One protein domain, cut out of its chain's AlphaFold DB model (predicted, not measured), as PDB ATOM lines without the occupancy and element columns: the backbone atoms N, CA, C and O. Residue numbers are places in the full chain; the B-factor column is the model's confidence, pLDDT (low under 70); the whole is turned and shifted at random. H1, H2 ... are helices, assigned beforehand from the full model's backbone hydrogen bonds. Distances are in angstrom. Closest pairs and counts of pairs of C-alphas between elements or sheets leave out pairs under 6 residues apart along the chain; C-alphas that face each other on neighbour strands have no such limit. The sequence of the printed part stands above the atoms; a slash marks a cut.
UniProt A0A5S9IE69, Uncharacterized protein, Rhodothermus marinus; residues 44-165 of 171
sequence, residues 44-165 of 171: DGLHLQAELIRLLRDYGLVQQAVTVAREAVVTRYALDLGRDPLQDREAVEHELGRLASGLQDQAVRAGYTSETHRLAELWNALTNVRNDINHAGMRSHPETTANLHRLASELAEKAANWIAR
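Overview. This is residues 44 to 165 of the 171 residues of an uncharacterized protein of Rhodothermus marinus (UniProt A0A5S9IE69). Helices H1, H2, H5 and H6 form an up-and-down bundle, each running against the one before; H3 crosses H2 and H5 near one end, with short H4 beyond it. The printed part has 122 residues, six named helices, H1 to H6 in order, and no named strand: all helix. It is compact, with a radius of gyration of the C-alphas of 14.3 A and spans of 36 by 35 by 25 A.

Along the chain. H1, residues 44 to 58, begins at C-alpha 44 (150.698, 148.052, 143.511). H2 is residues 62 to 80, H3 89 to 102, H4 106 to 110, and H5 114 to 134, 30.2 A long. H6, residues 145 to 163, ends at C-alpha 163 (143.805, 142.006, 139.223).

Arrangement. H1 and H2 form a hairpin, closest at C-alphas 53 and 65, 4.8 A. H3 and H5 touch, about perpendicular at 77 degrees, closest at C-alphas 100 and 120, 4.5 A. In H6, 14 of 15 O i to N i+4 pairs are within hydrogen-bond range.

Size, cuts and confidence. The printed part has no cut, no long link, and no printed residue under 70 pLDDT.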
ATOM      1  N   ASP A  44     149.400 148.694 143.264       89.81
ATOM      2  CA  ASP A  44     150.698 148.052 143.511       89.81
ATOM      3  C   ASP A  44     150.542 146.856 144.465       89.81
ATOM      4  O   ASP A  44     151.058 145.763 144.213       89.81
ATOM      5  N   GLY A  45     149.716 147.015 145.504       91.38
ATOM      6  CA  GLY A  45     149.325 145.930 146.400       91.38
ATOM      7  C   GLY A  45     148.667 144.760 145.660       91.38
ATOM      8  O   GLY A  45     148.986 143.602 145.934       91.38
ATOM      9  N   LEU A  46     147.810 145.029 144.673       94.56
ATOM     10  CA  LEU A  46     147.184 143.997 143.837       94.56
ATOM     11  C   LEU A  46     148.173 143.297 142.897       94.56
ATOM     12  O   LEU A  46     148.017 142.099 142.650       94.56
ATOM     13  N   HIS A  47     149.209 143.986 142.408       92.88
ATOM     14  CA  HIS A  47     150.299 143.340 141.662       92.88
ATOM     15  C   HIS A  47     151.053 142.343 142.546       92.88
ATOM     16  O   HIS A  47     151.318 141.216 142.122       92.88
ATOM     17  N   LEU A  48     151.321 142.711 143.798       91.31
ATOM     18  CA  LEU A  48     151.967 141.823 144.769       91.31
ATOM     19  C   LEU A  48     151.055 140.656 145.170       91.31
ATOM     20  O   LEU A  48     151.510 139.514 145.244       91.31
ATOM     21  N   GLN A  49     149.751 140.893 145.332       94.56
ATOM     22  CA  GLN A  49     148.779 139.816 145.535       94.56
ATOM     23  C   GLN A  49     148.712 138.862 144.332       94.56
ATOM     24  O   GLN A  49     148.592 137.652 144.526       94.56
ATOM     25  N   ALA A  50     148.855 139.354 143.097       96.56
ATOM     26  CA  ALA A  50     148.953 138.497 141.916       96.56
ATOM     27  C   ALA A  50     150.208 137.610 141.957       96.56
ATOM     28  O   ALA A  50     150.119 136.413 141.681       96.56
ATOM     29  N   GLU A  51     151.366 138.156 142.346       95.00
ATOM     30  CA  GLU A  51     152.579 137.357 142.571       95.00
ATOM     31  C   GLU A  51     152.371 136.306 143.680       95.00
ATOM     32  O   GLU A  51     152.764 135.150 143.510       95.00
ATOM     33  N   LEU A  52     151.685 136.659 144.774       94.88
ATOM     34  CA  LEU A  52     151.357 135.731 145.860       94.88
ATOM     35  C   LEU A  52     150.442 134.590 145.390       94.88
ATOM     36  O   LEU A  52     150.694 133.432 145.721       94.88
ATOM     37  N   ILE A  53     149.408 134.886 144.599       96.56
ATOM     38  CA  ILE A  53     148.509 133.871 144.027       96.56
ATOM     39  C   ILE A  53     149.305 132.865 143.187       96.56
ATOM     40  O   ILE A  53     149.122 131.654 143.340       96.56
ATOM     41  N   ARG A  54     150.219 133.353 142.338       96.88
ATOM     42  CA  ARG A  54     151.078 132.495 141.507       96.88
ATOM     43  C   ARG A  54     152.020 131.644 142.352       96.88
ATOM     44  O   ARG A  54     152.128 130.447 142.105       96.88
ATOM     45  N   LEU A  55     152.615 132.224 143.395       94.56
ATOM     46  CA  LEU A  55     153.458 131.487 144.335       94.56
ATOM     47  C   LEU A  55     152.672 130.354 145.011       94.56
ATOM     48  O   LEU A  55     153.106 129.205 144.999       94.56
ATOM     49  N   LEU A  56     151.490 130.649 145.562       95.12
ATOM     50  CA  LEU A  56     150.627 129.650 146.201       95.12
ATOM     51  C   LEU A  56     150.263 128.522 145.227       95.12
ATOM     52  O   LEU A  56     150.343 127.347 145.590       95.12
ATOM     53  N   ARG A  57     149.929 128.867 143.979       94.88
ATOM     54  CA  ARG A  57     149.666 127.901 142.907       94.88
ATOM     55  C   ARG A  57     150.875 126.999 142.642       94.88
ATOM     56  O   ARG A  57     150.709 125.783 142.600       94.88
ATOM     57  N   ASP A  58     152.071 127.564 142.498       93.31
ATOM     58  CA  ASP A  58     153.295 126.807 142.200       93.31
ATOM     59  C   ASP A  58     153.686 125.841 143.333       93.31
ATOM     60  O   ASP A  58     154.257 124.781 143.081       93.31
ATOM     61  N   TYR A  59     153.322 126.160 144.579       92.38
ATOM     62  CA  TYR A  59     153.464 125.260 145.730       92.38
ATOM     63  C   TYR A  59     152.319 124.239 145.875       92.38
ATOM     64  O   TYR A  59     152.307 123.470 146.836       92.38
ATOM     65  N   GLY A  60     151.347 124.214 144.957       91.06
ATOM     66  CA  GLY A  60     150.178 123.332 145.034       91.06
ATOM     67  C   GLY A  60     149.155 123.739 146.103       91.06
ATOM     68  O   GLY A  60     148.230 122.983 146.395       91.06
ATOM     69  N   LEU A  61     149.275 124.940 146.677       94.06
ATOM     70  CA  LEU A  61     148.362 125.504 147.680       94.06
ATOM     71  C   LEU A  61     147.151 126.159 147.000       94.06
ATOM     72  O   LEU A  61     146.848 127.339 147.186       94.06
ATOM     73  N   VAL A  62     146.468 125.386 146.156       92.00
ATOM     74  CA  VAL A  62     145.455 125.903 145.228       92.00
ATOM     75  C   VAL A  62     144.223 126.456 145.952       92.00
ATOM     76  O   VAL A  62     143.656 127.455 145.513       92.00
ATOM     77  N   GLN A  63     143.837 125.881 147.095       92.81
ATOM     78  CA  GLN A  63     142.755 126.430 147.919       92.81
ATOM     79  C   GLN A  63     143.083 127.852 148.388       92.81
ATOM     80  O   GLN A  63     142.266 128.755 148.220       92.81
ATOM     81  N   GLN A  64     144.285 128.063 148.928       95.25
ATOM     82  CA  GLN A  64     144.746 129.375 149.376       95.25
ATOM     83  C   GLN A  64     144.849 130.351 148.198       95.25
ATOM     84  O   GLN A  64     144.429 131.498 148.331       95.25
ATOM     85  N   ALA A  65     145.339 129.893 147.041       96.94
ATOM     86  CA  ALA A  65     145.407 130.706 145.828       96.94
ATOM     87  C   ALA A  65     144.015 131.201 145.391       96.94
ATOM     88  O   ALA A  65     143.845 132.389 145.131       96.94
ATOM     89  N   VAL A  66     143.001 130.323 145.377       96.94
ATOM     90  CA  VAL A  66     141.609 130.694 145.057       96.94
ATOM     91  C   VAL A  66     141.010 131.632 146.104       96.94
ATOM     92  O   VAL A  66     140.269 132.549 145.746       96.94
ATOM     93  N   THR A  67     141.319 131.430 147.389       95.94
ATOM     94  CA  THR A  67     140.873 132.340 148.451       95.94
ATOM     95  C   THR A  67     141.409 133.746 148.211       95.94
ATOM     96  O   THR A  67     140.607 134.662 148.071       95.94
ATOM     97  N   VAL A  68     142.729 133.915 148.072       96.75
ATOM     98  CA  VAL A  68     143.336 135.234 147.814       96.75
ATOM     99  C   VAL A  68     142.801 135.835 146.511       96.75
ATOM    100  O   VAL A  68     142.431 137.005 146.486       96.75
ATOM    101  N   ALA A  69     142.674 135.032 145.452       98.25
ATOM    102  CA  ALA A  69     142.131 135.475 144.172       98.25
ATOM    103  C   ALA A  69     140.729 136.093 144.286       98.25
ATOM    104  O   ALA A  69     140.478 137.139 143.691       98.25
ATOM    105  N   ARG A  70     139.814 135.488 145.055       97.69
ATOM    106  CA  ARG A  70     138.465 136.050 145.247       97.69
ATOM    107  C   ARG A  70     138.502 137.397 145.954       97.69
ATOM    108  O   ARG A  70     137.853 138.331 145.494       97.69
ATOM    109  N   GLU A  71     139.274 137.495 147.027       97.50
ATOM    110  CA  GLU A  71     139.397 138.732 147.801       97.50
ATOM    111  C   GLU A  71     140.009 139.868 146.971       97.50
ATOM    112  O   GLU A  71     139.526 141.006 146.978       97.50
ATOM    113  N   ALA A  72     141.030 139.541 146.180       97.94
ATOM    114  CA  ALA A  72     141.696 140.490 145.306       97.94
ATOM    115  C   ALA A  72     140.801 140.951 144.141       97.94
ATOM    116  O   ALA A  72     140.864 142.116 143.759       97.94
ATOM    117  N   VAL A  73     139.940 140.083 143.591       98.50
ATOM    118  CA  VAL A  73     138.973 140.472 142.544       98.50
ATOM    119  C   VAL A  73     137.948 141.476 143.077       98.50
ATOM    120  O   VAL A  73     137.678 142.461 142.392       98.50
ATOM    121  N   VAL A  74     137.424 141.277 144.293       98.31
ATOM    122  CA  VAL A  74     136.532 142.260 144.942       98.31
ATOM    123  C   VAL A  74     137.259 143.591 145.123       98.31
ATOM    124  O   VAL A  74     136.744 144.632 144.725       98.31
ATOM    125  N   THR A  75     138.483 143.549 145.654       97.75
ATOM    126  CA  THR A  75     139.309 144.747 145.866       97.75
ATOM    127  C   THR A  75     139.552 145.492 144.558       97.75
ATOM    128  O   THR A  75     139.311 146.692 144.470       97.75
ATOM    129  N   ARG A  76     139.969 144.775 143.508       97.75
ATOM    130  CA  ARG A  76     140.214 145.362 142.194       97.75
ATOM    131  C   ARG A  76     138.959 146.010 141.617       97.75
ATOM    132  O   ARG A  76     139.038 147.131 141.131       97.75
ATOM    133  N   TYR A  77     137.820 145.324 141.685       97.81
ATOM    134  CA  TYR A  77     136.568 145.853 141.155       97.81
ATOM    135  C   TYR A  77     136.102 147.100 141.923       97.81
ATOM    136  O   TYR A  77     135.616 148.043 141.307       97.81
ATOM    137  N   ALA A  78     136.315 147.161 143.242       97.81
ATOM    138  CA  ALA A  78     136.060 148.374 144.021       97.81
ATOM    139  C   ALA A  78     136.904 149.562 143.523       97.81
ATOM    140  O   ALA A  78     136.353 150.636 143.279       97.81
ATOM    141  N   LEU A  79     138.207 149.355 143.302       96.12
ATOM    142  CA  LEU A  79     139.100 150.396 142.780       96.12
ATOM    143  C   LEU A  79     138.710 150.852 141.370       96.12
ATOM    144  O   LEU A  79     138.700 152.051 141.107       96.12
ATOM    145  N   ASP A  80     138.356 149.916 140.483       95.50
ATOM    146  CA  ASP A  80     137.913 150.232 139.117       95.50
ATOM    147  C   ASP A  80     136.639 151.110 139.125       95.50
ATOM    148  O   ASP A  80     136.438 151.933 138.235       95.50
ATOM    149  N   LEU A  81     135.793 150.980 140.157       95.31
ATOM    150  CA  LEU A  81     134.603 151.813 140.380       95.31
ATOM    151  C   LEU A  81     134.891 153.126 141.135       95.31
ATOM    152  O   LEU A  81     133.957 153.890 141.391       95.31
ATOM    153  N   GLY A  82     136.141 153.381 141.535       96.00
ATOM    154  CA  GLY A  82     136.515 154.522 142.378       96.00
ATOM    155  C   GLY A  82     135.955 154.453 143.805       96.00
ATOM    156  O   GLY A  82     135.748 155.493 144.428       96.00
ATOM    157  N   ARG A  83     135.665 153.246 144.306       96.62
ATOM    158  CA  ARG A  83     135.110 152.980 145.644       96.62
ATOM    159  C   ARG A  83     136.194 152.557 146.634       96.62
ATOM    160  O   ARG A  83     137.256 152.084 146.228       96.62
ATOM    161  N   ASP A  84     135.913 152.692 147.929       95.81
ATOM    162  CA  ASP A  84     136.827 152.259 148.990       95.81
ATOM    163  C   ASP A  84     136.694 150.734 149.197       95.81
ATOM    164  O   ASP A  84     135.629 150.264 149.611       95.81
ATOM    165  N   PRO A  85     137.750 149.929 148.956       94.06
ATOM    166  CA  PRO A  85     137.666 148.473 149.083       94.06
ATOM    167  C   PRO A  85     137.385 147.956 150.500       94.06
ATOM    168  O   PRO A  85     136.973 146.805 150.644       94.06
ATOM    169  N   LEU A  86     137.626 148.756 151.545       92.62
ATOM    170  CA  LEU A  86     137.328 148.399 152.934       92.62
ATOM    171  C   LEU A  86     135.879 148.713 153.295       92.62
ATOM    172  O   LEU A  86     135.220 147.882 153.918       92.62
ATOM    173  N   GLN A  87     135.395 149.898 152.923       95.81
ATOM    174  CA  GLN A  87     134.054 150.353 153.308       95.81
ATOM    175  C   GLN A  87     132.965 149.769 152.405       95.81
ATOM    176  O   GLN A  87     131.916 149.352 152.893       95.81
ATOM    177  N   ASP A  88     133.222 149.670 151.099       96.81
ATOM    178  CA  ASP A  88     132.215 149.291 150.101       96.81
ATOM    179  C   ASP A  88     132.247 147.799 149.736       96.81
ATOM    180  O   ASP A  88     131.517 147.346 148.850       96.81
ATOM    181  N   ARG A  89     133.087 147.017 150.422       95.69
ATOM    182  CA  ARG A  89     133.369 145.609 150.116       95.69
ATOM    183  C   ARG A  89     132.114 144.770 149.866       95.69
ATOM    184  O   ARG A  89     132.026 144.082 148.853       95.69
ATOM    185  N   GLU A  90     131.161 144.794 150.796       96.88
ATOM    186  CA  GLU A  90     129.956 143.956 150.733       96.88
ATOM    187  C   GLU A  90     129.067 144.340 149.543       96.88
ATOM    188  O   GLU A  90     128.581 143.471 148.817       96.88
ATOM    189  N   ALA A  91     128.912 145.642 149.289       98.00
ATOM    190  CA  ALA A  91     128.150 146.140 148.152       98.00
ATOM    191  C   ALA A  91     128.800 145.739 146.817       98.00
ATOM    192  O   ALA A  91     128.103 145.319 145.891       98.00
ATOM    193  N   VAL A  92     130.130 145.820 146.736       98.00
ATOM    194  CA  VAL A  92     130.926 145.411 145.568       98.00
ATOM    195  C   VAL A  92     130.827 143.899 145.335       98.00
ATOM    196  O   VAL A  92     130.582 143.467 144.207       98.00
ATOM    197  N   GLU A  93     130.947 143.082 146.384       97.94
ATOM    198  CA  GLU A  93     130.788 141.626 146.290       97.94
ATOM    199  C   GLU A  93     129.366 141.244 145.839       97.94
ATOM    200  O   GLU A  93     129.190 140.388 144.967       97.94
ATOM    201  N   HIS A  94     128.345 141.921 146.369       98.25
ATOM    202  CA  HIS A  94     126.961 141.729 145.945       98.25
ATOM    203  C   HIS A  94     126.749 142.127 144.475       98.25
ATOM    204  O   HIS A  94     126.052 141.436 143.732       98.25
ATOM    205  N   GLU A  95     127.370 143.216 144.018       98.31
ATOM    206  CA  GLU A  95     127.329 143.638 142.619       98.31
ATOM    207  C   GLU A  95     127.966 142.600 141.682       98.31
ATOM    208  O   GLU A  95     127.326 142.203 140.707       98.31
ATOM    209  N   LEU A  96     129.143 142.065 142.027       98.50
ATOM    210  CA  LEU A  96     129.761 140.938 141.315       98.50
ATOM    211  C   LEU A  96     128.843 139.704 141.300       98.50
ATOM    212  O   LEU A  96     128.696 139.041 140.271       98.50
ATOM    213  N   GLY A  97     128.176 139.414 142.420       98.19
ATOM    214  CA  GLY A  97     127.173 138.351 142.524       98.19
ATOM    215  C   GLY A  97     125.991 138.539 141.565       98.19
ATOM    216  O   GLY A  97     125.565 137.576 140.917       98.19
ATOM    217  N   ARG A  98     125.500 139.775 141.407       98.06
ATOM    218  CA  ARG A  98     124.470 140.111 140.410       98.06
ATOM    219  C   ARG A  98     124.984 139.932 138.986       98.06
ATOM    220  O   ARG A  98     124.272 139.337 138.181       98.06
ATOM    221  N   LEU A  99     126.212 140.372 138.689       98.00
ATOM    222  CA  LEU A  99     126.816 140.197 137.364       98.00
ATOM    223  C   LEU A  99     126.903 138.713 136.978       98.00
ATOM    224  O   LEU A  99     126.450 138.324 135.899       98.00
ATOM    225  N   ALA A 100     127.417 137.877 137.882       98.00
ATOM    226  CA  ALA A 100     127.493 136.431 137.687       98.00
ATOM    227  C   ALA A 100     126.111 135.779 137.536       98.00
ATOM    228  O   ALA A 100     125.925 134.942 136.655       98.00
ATOM    229  N   SER A 101     125.129 136.176 138.351       97.31
ATOM    230  CA  SER A 101     123.764 135.641 138.246       97.31
ATOM    231  C   SER A 101     123.105 136.027 136.920       97.31
ATOM    232  O   SER A 101     122.428 135.205 136.304       97.31
ATOM    233  N   GLY A 102     123.364 137.243 136.433       97.44
ATOM    234  CA  GLY A 102     122.850 137.732 135.154       97.44
ATOM    235  C   GLY A 102     123.357 136.961 133.932       97.44
ATOM    236  O   GLY A 102     122.717 137.022 132.890       97.44
ATOM    237  N   LEU A 103     124.428 136.159 134.044       96.88
ATOM    238  CA  LEU A 103     124.869 135.265 132.959       96.88
ATOM    239  C   LEU A 103     123.808 134.226 132.560       96.88
ATOM    240  O   LEU A 103     123.854 133.718 131.439       96.88
ATOM    241  N   GLN A 104     122.885 133.893 133.470       94.88
ATOM    242  CA  GLN A 104     121.806 132.929 133.228       94.88
ATOM    243  C   GLN A 104     120.626 133.536 132.456       94.88
ATOM    244  O   GLN A 104     119.814 132.798 131.901       94.88
ATOM    245  N   ASP A 105     120.531 134.865 132.398       96.62
ATOM    246  CA  ASP A 105     119.485 135.582 131.677       96.62
ATOM    247  C   ASP A 105     120.059 136.140 130.368       96.62
ATOM    248  O   ASP A 105     120.964 136.977 130.357       96.62
ATOM    249  N   GLN A 106     119.529 135.676 129.234       94.44
ATOM    250  CA  GLN A 106     120.010 136.087 127.916       94.44
ATOM    251  C   GLN A 106     119.849 137.594 127.667       94.44
ATOM    252  O   GLN A 106     120.723 138.181 127.028       94.44
ATOM    253  N   ALA A 107     118.767 138.213 128.146       95.19
ATOM    254  CA  ALA A 107     118.511 139.634 127.939       95.19
ATOM    255  C   ALA A 107     119.474 140.492 128.767       95.19
ATOM    256  O   ALA A 107     120.027 141.461 128.249       95.19
ATOM    257  N   VAL A 108     119.736 140.098 130.018       95.75
ATOM    258  CA  VAL A 108     120.722 140.774 130.878       95.75
ATOM    259  C   VAL A 108     122.129 140.615 130.305       95.75
ATOM    260  O   VAL A 108     122.834 141.605 130.112       95.75
ATOM    261  N   ARG A 109     122.522 139.383 129.958       95.38
ATOM    262  CA  ARG A 109     123.843 139.075 129.395       95.38
ATOM    263  C   ARG A 109     124.114 139.810 128.080       95.38
ATOM    264  O   ARG A 109     125.248 140.212 127.844       95.38
ATOM    265  N   ALA A 110     123.099 140.007 127.234       94.06
ATOM    266  CA  ALA A 110     123.237 140.752 125.980       94.06
ATOM    267  C   ALA A 110     123.597 142.235 126.191       94.06
ATOM    268  O   ALA A 110     124.142 142.860 125.285       94.06
ATOM    269  N   GLY A 111     123.312 142.791 127.374       95.75
ATOM    270  CA  GLY A 111     123.688 144.154 127.749       95.75
ATOM    271  C   GLY A 111     125.112 144.294 128.299       95.75
ATOM    272  O   GLY A 111     125.532 145.412 128.590       95.75
ATOM    273  N   TYR A 112     125.857 143.199 128.479       97.31
ATOM    274  CA  TYR A 112     127.216 143.258 129.018       97.31
ATOM    275  C   TYR A 112     128.217 143.720 127.960       97.31
ATOM    276  O   TYR A 112     128.207 143.258 126.819       97.31
ATOM    277  N   THR A 113     129.152 144.578 128.368       96.75
ATOM    278  CA  THR A 113     130.383 144.786 127.599       96.75
ATOM    279  C   THR A 113     131.229 143.508 127.628       96.75
ATOM    280  O   THR A 113     131.029 142.633 128.480       96.75
ATOM    281  N   SER A 114     132.217 143.391 126.731       94.88
ATOM    282  CA  SER A 114     133.136 142.242 126.755       94.88
ATOM    283  C   SER A 114     133.864 142.128 128.102       94.88
ATOM    284  O   SER A 114     133.987 141.028 128.639       94.88
ATOM    285  N   GLU A 115     134.284 143.255 128.687       94.50
ATOM    286  CA  GLU A 115     134.941 143.279 129.996       94.50
ATOM    287  C   GLU A 115     133.994 142.819 131.115       94.50
ATOM    288  O   GLU A 115     134.346 141.919 131.879       94.50
ATOM    289  N   THR A 116     132.768 143.354 131.172       96.75
ATOM    290  CA  THR A 116     131.759 142.946 132.164       96.75
ATOM    291  C   THR A 116     131.435 141.458 132.051       96.75
ATOM    292  O   THR A 116     131.327 140.773 133.068       96.75
ATOM    293  N   HIS A 117     131.330 140.933 130.828       97.19
ATOM    294  CA  HIS A 117     131.095 139.511 130.597       97.19
ATOM    295  C   HIS A 117     132.249 138.650 131.125       97.19
ATOM    296  O   HIS A 117     132.013 137.723 131.900       97.19
ATOM    297  N   ARG A 118     133.500 138.992 130.777       97.12
ATOM    298  CA  ARG A 118     134.700 138.279 131.253       97.12
ATOM    299  C   ARG A 118     134.796 138.300 132.786       97.12
ATOM    300  O   ARG A 118     135.103 137.270 133.388       97.12
ATOM    301  N   LEU A 119     134.497 139.438 133.423       98.06
ATOM    302  CA  LEU A 119     134.482 139.566 134.884       98.06
ATOM    303  C   LEU A 119     133.393 138.699 135.525       98.06
ATOM    304  O   LEU A 119     133.663 137.982 136.490       98.06
ATOM    305  N   ALA A 120     132.175 138.739 134.983       98.19
ATOM    306  CA  ALA A 120     131.056 137.946 135.476       98.19
ATOM    307  C   ALA A 120     131.365 136.441 135.413       98.19
ATOM    308  O   ALA A 120     131.117 135.716 136.379       98.19
ATOM    309  N   GLU A 121     131.941 135.970 134.301       98.25
ATOM    310  CA  GLU A 121     132.339 134.569 134.124       98.25
ATOM    311  C   GLU A 121     133.434 134.162 135.110       98.25
ATOM    312  O   GLU A 121     133.321 133.118 135.762       98.25
ATOM    313  N   LEU A 122     134.468 134.997 135.260       98.38
ATOM    314  CA  LEU A 122     135.553 134.765 136.210       98.38
ATOM    315  C   LEU A 122     135.023 134.674 137.647       98.38
ATOM    316  O   LEU A 122     135.339 133.717 138.359       98.38
ATOM    317  N   TRP A 123     134.190 135.631 138.065       98.44
ATOM    318  CA  TRP A 123     133.601 135.648 139.402       98.44
ATOM    319  C   TRP A 123     132.713 134.426 139.650       98.44
ATOM    320  O   TRP A 123     132.855 133.757 140.679       98.44
ATOM    321  N   ASN A 124     131.843 134.075 138.699       97.81
ATOM    322  CA  ASN A 124     130.992 132.890 138.795       97.81
ATOM    323  C   ASN A 124     131.827 131.607 138.948       97.81
ATOM    324  O   ASN A 124     131.588 130.795 139.844       97.81
ATOM    325  N   ALA A 125     132.857 131.439 138.117       96.88
ATOM    326  CA  ALA A 125     133.710 130.258 138.146       96.88
ATOM    327  C   ALA A 125     134.504 130.140 139.462       96.88
ATOM    328  O   ALA A 125     134.518 129.071 140.077       96.88
ATOM    329  N   LEU A 126     135.096 131.240 139.947       96.94
ATOM    330  CA  LEU A 126     135.779 131.285 141.248       96.94
ATOM    331  C   LEU A 126     134.834 130.937 142.406       96.94
ATOM    332  O   LEU A 126     135.220 130.220 143.330       96.94
ATOM    333  N   THR A 127     133.591 131.425 142.352       95.00
ATOM    334  CA  THR A 127     132.541 131.116 143.335       95.00
ATOM    335  C   THR A 127     132.279 129.620 143.419       95.00
ATOM    336  O   THR A 127     132.306 129.045 144.507       95.00
ATOM    337  N   ASN A 128     132.068 128.985 142.267       92.94
ATOM    338  CA  ASN A 128     131.725 127.570 142.198       92.94
ATOM    339  C   ASN A 128     132.878 126.683 142.667       92.94
ATOM    340  O   ASN A 128     132.660 125.816 143.510       92.94
ATOM    341  N   VAL A 129     134.109 126.970 142.235       93.19
ATOM    342  CA  VAL A 129     135.297 126.231 142.685       93.19
ATOM    343  C   VAL A 129     135.531 126.378 144.187       93.19
ATOM    344  O   VAL A 129     135.792 125.392 144.873       93.19
ATOM    345  N   ARG A 130     135.411 127.592 144.734       92.12
ATOM    346  CA  ARG A 130     135.545 127.808 146.181       92.12
ATOM    347  C   ARG A 130     134.477 127.035 146.952       92.12
ATOM    348  O   ARG A 130     134.778 126.458 147.994       92.12
ATOM    349  N   ASN A 131     133.244 127.008 146.451       90.19
ATOM    350  CA  ASN A 131     132.166 126.240 147.063       90.19
ATOM    351  C   ASN A 131     132.423 124.727 146.973       90.19
ATOM    352  O   ASN A 131     132.214 124.032 147.964       90.19
ATOM    353  N   ASP A 132     132.939 124.219 145.852       89.81
ATOM    354  CA  ASP A 132     133.355 122.815 145.719       89.81
ATOM    355  C   ASP A 132     134.410 122.420 146.750       89.81
ATOM    356  O   ASP A 132     134.258 121.405 147.430       89.81
ATOM    357  N   ILE A 133     135.445 123.248 146.909       86.31
ATOM    358  CA  ILE A 133     136.510 123.019 147.889       86.31
ATOM    359  C   ILE A 133     135.940 123.049 149.315       86.31
ATOM    360  O   ILE A 133     136.173 122.126 150.092       86.31
ATOM    361  N   ASN A 134     135.150 124.073 149.657       83.50
ATOM    362  CA  ASN A 134     134.603 124.247 151.006       83.50
ATOM    363  C   ASN A 134     133.623 123.144 151.415       83.50
ATOM    364  O   ASN A 134     133.547 122.796 152.591       83.50
ATOM    365  N   HIS A 135     132.874 122.598 150.460       82.88
ATOM    366  CA  HIS A 135     131.963 121.484 150.704       82.88
ATOM    367  C   HIS A 135     132.626 120.117 150.496       82.88
ATOM    368  O   HIS A 135     131.919 119.111 150.494       82.88
ATOM    369  N   ALA A 136     133.952 120.061 150.317       80.06
ATOM    370  CA  ALA A 136     134.710 118.838 150.048       80.06
ATOM    371  C   ALA A 136     134.096 117.987 148.915       80.06
ATOM    372  O   ALA A 136     134.049 116.761 148.996       80.06
ATOM    373  N   GLY A 137     133.567 118.645 147.878       70.69
ATOM    374  CA  GLY A 137     132.901 117.989 146.753       70.69
ATOM    375  C   GLY A 137     131.555 117.328 147.085       70.69
ATOM    376  O   GLY A 137     131.108 116.489 146.320       70.69
ATOM    377  N   MET A 138     130.889 117.672 148.192       77.50
ATOM    378  CA  MET A 138     129.606 117.062 148.597       77.50
ATOM    379  C   MET A 138     128.357 117.872 148.197       77.50
ATOM    380  O   MET A 138     127.260 117.598 148.681       77.50
ATOM    381  N   ARG A 139     128.491 118.898 147.344       81.31
ATOM    382  CA  ARG A 139     127.332 119.662 146.840       81.31
ATOM    383  C   ARG A 139     126.621 118.921 145.703       81.31
ATOM    384  O   ARG A 139     127.152 117.956 145.176       81.31
ATOM    385  N   SER A 140     125.433 119.377 145.299       71.12
ATOM    386  CA  SER A 140     124.545 118.627 144.390       71.12
ATOM    387  C   SER A 140     125.092 118.360 142.980       71.12
ATOM    388  O   SER A 140     124.589 117.458 142.328       71.12
ATOM    389  N   HIS A 141     126.121 119.072 142.518       76.81
ATOM    390  CA  HIS A 141     126.809 118.822 141.242       76.81
ATOM    391  C   HIS A 141     128.263 119.300 141.366       76.81
ATOM    392  O   HIS A 141     128.591 120.398 140.902       76.81
ATOM    393  N   PRO A 142     129.104 118.561 142.098       78.44
ATOM    394  CA  PRO A 142     130.464 118.975 142.370       78.44
ATOM    395  C   PRO A 142     131.346 118.676 141.159       78.44
ATOM    396  O   PRO A 142     131.120 117.704 140.434       78.44
ATOM    397  N   GLU A 143     132.377 119.487 140.949       81.25
ATOM    398  CA  GLU A 143     133.420 119.116 139.995       81.25
ATOM    399  C   GLU A 143     134.156 117.850 140.443       81.25
ATOM    400  O   GLU A 143     134.294 117.563 141.636       81.25
ATOM    401  N   THR A 144     134.673 117.085 139.480       77.94
ATOM    402  CA  THR A 144     135.510 115.923 139.819       77.94
ATOM    403  C   THR A 144     136.817 116.392 140.458       77.94
ATOM    404  O   THR A 144     137.370 117.409 140.048       77.94
ATOM    405  N   THR A 145     137.371 115.650 141.421       73.44
ATOM    406  CA  THR A 145     138.585 116.067 142.154       73.44
ATOM    407  C   THR A 145     139.763 116.411 141.232       73.44
ATOM    408  O   THR A 145     140.450 117.409 141.446       73.44
ATOM    409  N   ALA A 146     139.977 115.612 140.179       71.56
ATOM    410  CA  ALA A 146     141.042 115.843 139.203       71.56
ATOM    411  C   ALA A 146     140.813 117.128 138.388       71.56
ATOM    412  O   ALA A 146     141.751 117.897 138.167       71.56
ATOM    413  N   ASN A 147     139.567 117.402 137.991       85.81
ATOM    414  CA  ASN A 147     139.229 118.651 137.312       85.81
ATOM    415  C   ASN A 147     139.267 119.847 138.256       85.81
ATOM    416  O   ASN A 147     139.706 120.911 137.833       85.81
ATOM    417  N   LEU A 148     138.870 119.681 139.517       87.00
ATOM    418  CA  LEU A 148     138.787 120.760 140.491       87.00
ATOM    419  C   LEU A 148     140.158 121.380 140.753       87.00
ATOM    420  O   LEU A 148     140.278 122.598 140.706       87.00
ATOM    421  N   HIS A 149     141.206 120.571 140.954       88.88
ATOM    422  CA  HIS A 149     142.560 121.099 141.149       88.88
ATOM    423  C   HIS A 149     143.046 121.897 139.928       88.88
ATOM    424  O   HIS A 149     143.538 123.018 140.067       88.88
ATOM    425  N   ARG A 150     142.890 121.335 138.720       92.06
ATOM    426  CA  ARG A 150     143.282 121.998 137.468       92.06
ATOM    427  C   ARG A 150     142.503 123.301 137.265       92.06
ATOM    428  O   ARG A 150     143.112 124.345 137.060       92.06
ATOM    429  N   LEU A 151     141.178 123.243 137.372       93.69
ATOM    430  CA  LEU A 151     140.284 124.383 137.192       93.69
ATOM    431  C   LEU A 151     140.579 125.485 138.214       93.69
ATOM    432  O   LEU A 151     140.687 126.650 137.850       93.69
ATOM    433  N   ALA A 152     140.762 125.122 139.482       94.56
ATOM    434  CA  ALA A 152     141.099 126.063 140.539       94.56
ATOM    435  C   ALA A 152     142.449 126.750 140.291       94.56
ATOM    436  O   ALA A 152     142.553 127.966 140.436       94.56
ATOM    437  N   SER A 153     143.459 125.999 139.837       95.56
ATOM    438  CA  SER A 153     144.751 126.561 139.433       95.56
ATOM    439  C   SER A 153     144.618 127.516 138.239       95.56
ATOM    440  O   SER A 153     145.224 128.586 138.245       95.56
ATOM    441  N   GLU A 154     143.861 127.150 137.205       97.00
ATOM    442  CA  GLU A 154     143.652 127.990 136.016       97.00
ATOM    443  C   GLU A 154     142.884 129.274 136.349       97.00
ATOM    444  O   GLU A 154     143.222 130.350 135.857       97.00
ATOM    445  N   LEU A 155     141.858 129.183 137.198       97.88
ATOM    446  CA  LEU A 155     141.075 130.339 137.629       97.88
ATOM    447  C   LEU A 155     141.878 131.273 138.532       97.88
ATOM    448  O   LEU A 155     141.748 132.486 138.392       97.88
ATOM    449  N   ALA A 156     142.725 130.732 139.409       97.94
ATOM    450  CA  ALA A 156     143.645 131.535 140.206       97.94
ATOM    451  C   ALA A 156     144.604 132.339 139.307       97.94
ATOM    452  O   ALA A 156     144.768 133.538 139.516       97.94
ATOM    453  N   GLU A 157     145.159 131.728 138.253       98.00
ATOM    454  CA  GLU A 157     146.006 132.440 137.282       98.00
ATOM    455  C   GLU A 157     145.225 133.515 136.511       98.00
ATOM    456  O   GLU A 157     145.682 134.650 136.370       98.00
ATOM    457  N   LYS A 158     144.010 133.197 136.043       98.31
ATOM    458  CA  LYS A 158     143.137 134.179 135.378       98.31
ATOM    459  C   LYS A 158     142.826 135.363 136.290       98.31
ATOM    460  O   LYS A 158     142.859 136.501 135.830       98.31
ATOM    461  N   ALA A 159     142.567 135.108 137.570       98.38
ATOM    462  CA  ALA A 159     142.331 136.151 138.555       98.38
ATOM    463  C   ALA A 159     143.585 136.996 138.801       98.38
ATOM    464  O   ALA A 159     143.483 138.216 138.776       98.38
ATOM    465  N   ALA A 160     144.763 136.380 138.951       98.12
ATOM    466  CA  ALA A 160     146.037 137.093 139.074       98.12
ATOM    467  C   ALA A 160     146.286 138.036 137.881       98.12
ATOM    468  O   ALA A 160     146.673 139.188 138.067       98.12
ATOM    469  N   ASN A 161     146.003 137.582 136.658       97.81
ATOM    470  CA  ASN A 161     146.102 138.422 135.463       97.81
ATOM    471  C   ASN A 161     145.062 139.551 135.463       97.81
ATOM    472  O   ASN A 161     145.392 140.691 135.143       97.81
ATOM    473  N   TRP A 162     143.823 139.261 135.869       97.75
ATOM    474  CA  TRP A 162     142.759 140.260 135.964       97.75
ATOM    475  C   TRP A 162     143.084 141.377 136.960       97.75
ATOM    476  O   TRP A 162     142.933 142.557 136.644       97.75
ATOM    477  N   ILE A 163     143.534 141.024 138.166       97.31
ATOM    478  CA  ILE A 163     143.805 142.006 139.223       97.31
ATOM    479  C   ILE A 163     145.058 142.836 138.944       97.31
ATOM    480  O   ILE A 163     145.141 143.962 139.429       97.31
ATOM    481  N   ALA A 164     145.989 142.320 138.134       95.69
ATOM    482  CA  ALA A 164     147.223 143.006 137.764       95.69
ATOM    483  C   ALA A 164     147.144 143.786 136.440       95.69
ATOM    484  O   ALA A 164     148.123 144.414 136.043       95.69
ATOM    485  N   ARG A 165     145.998 143.772 135.744       93.81
ATOM    486  CA  ARG A 165     145.848 144.453 134.449       93.81
ATOM    487  C   ARG A 165     145.998 145.972 134.575       93.81
ATOM    488  O   ARG A 165     145.509 146.559 135.542       93.81
TER     489      ARG A 165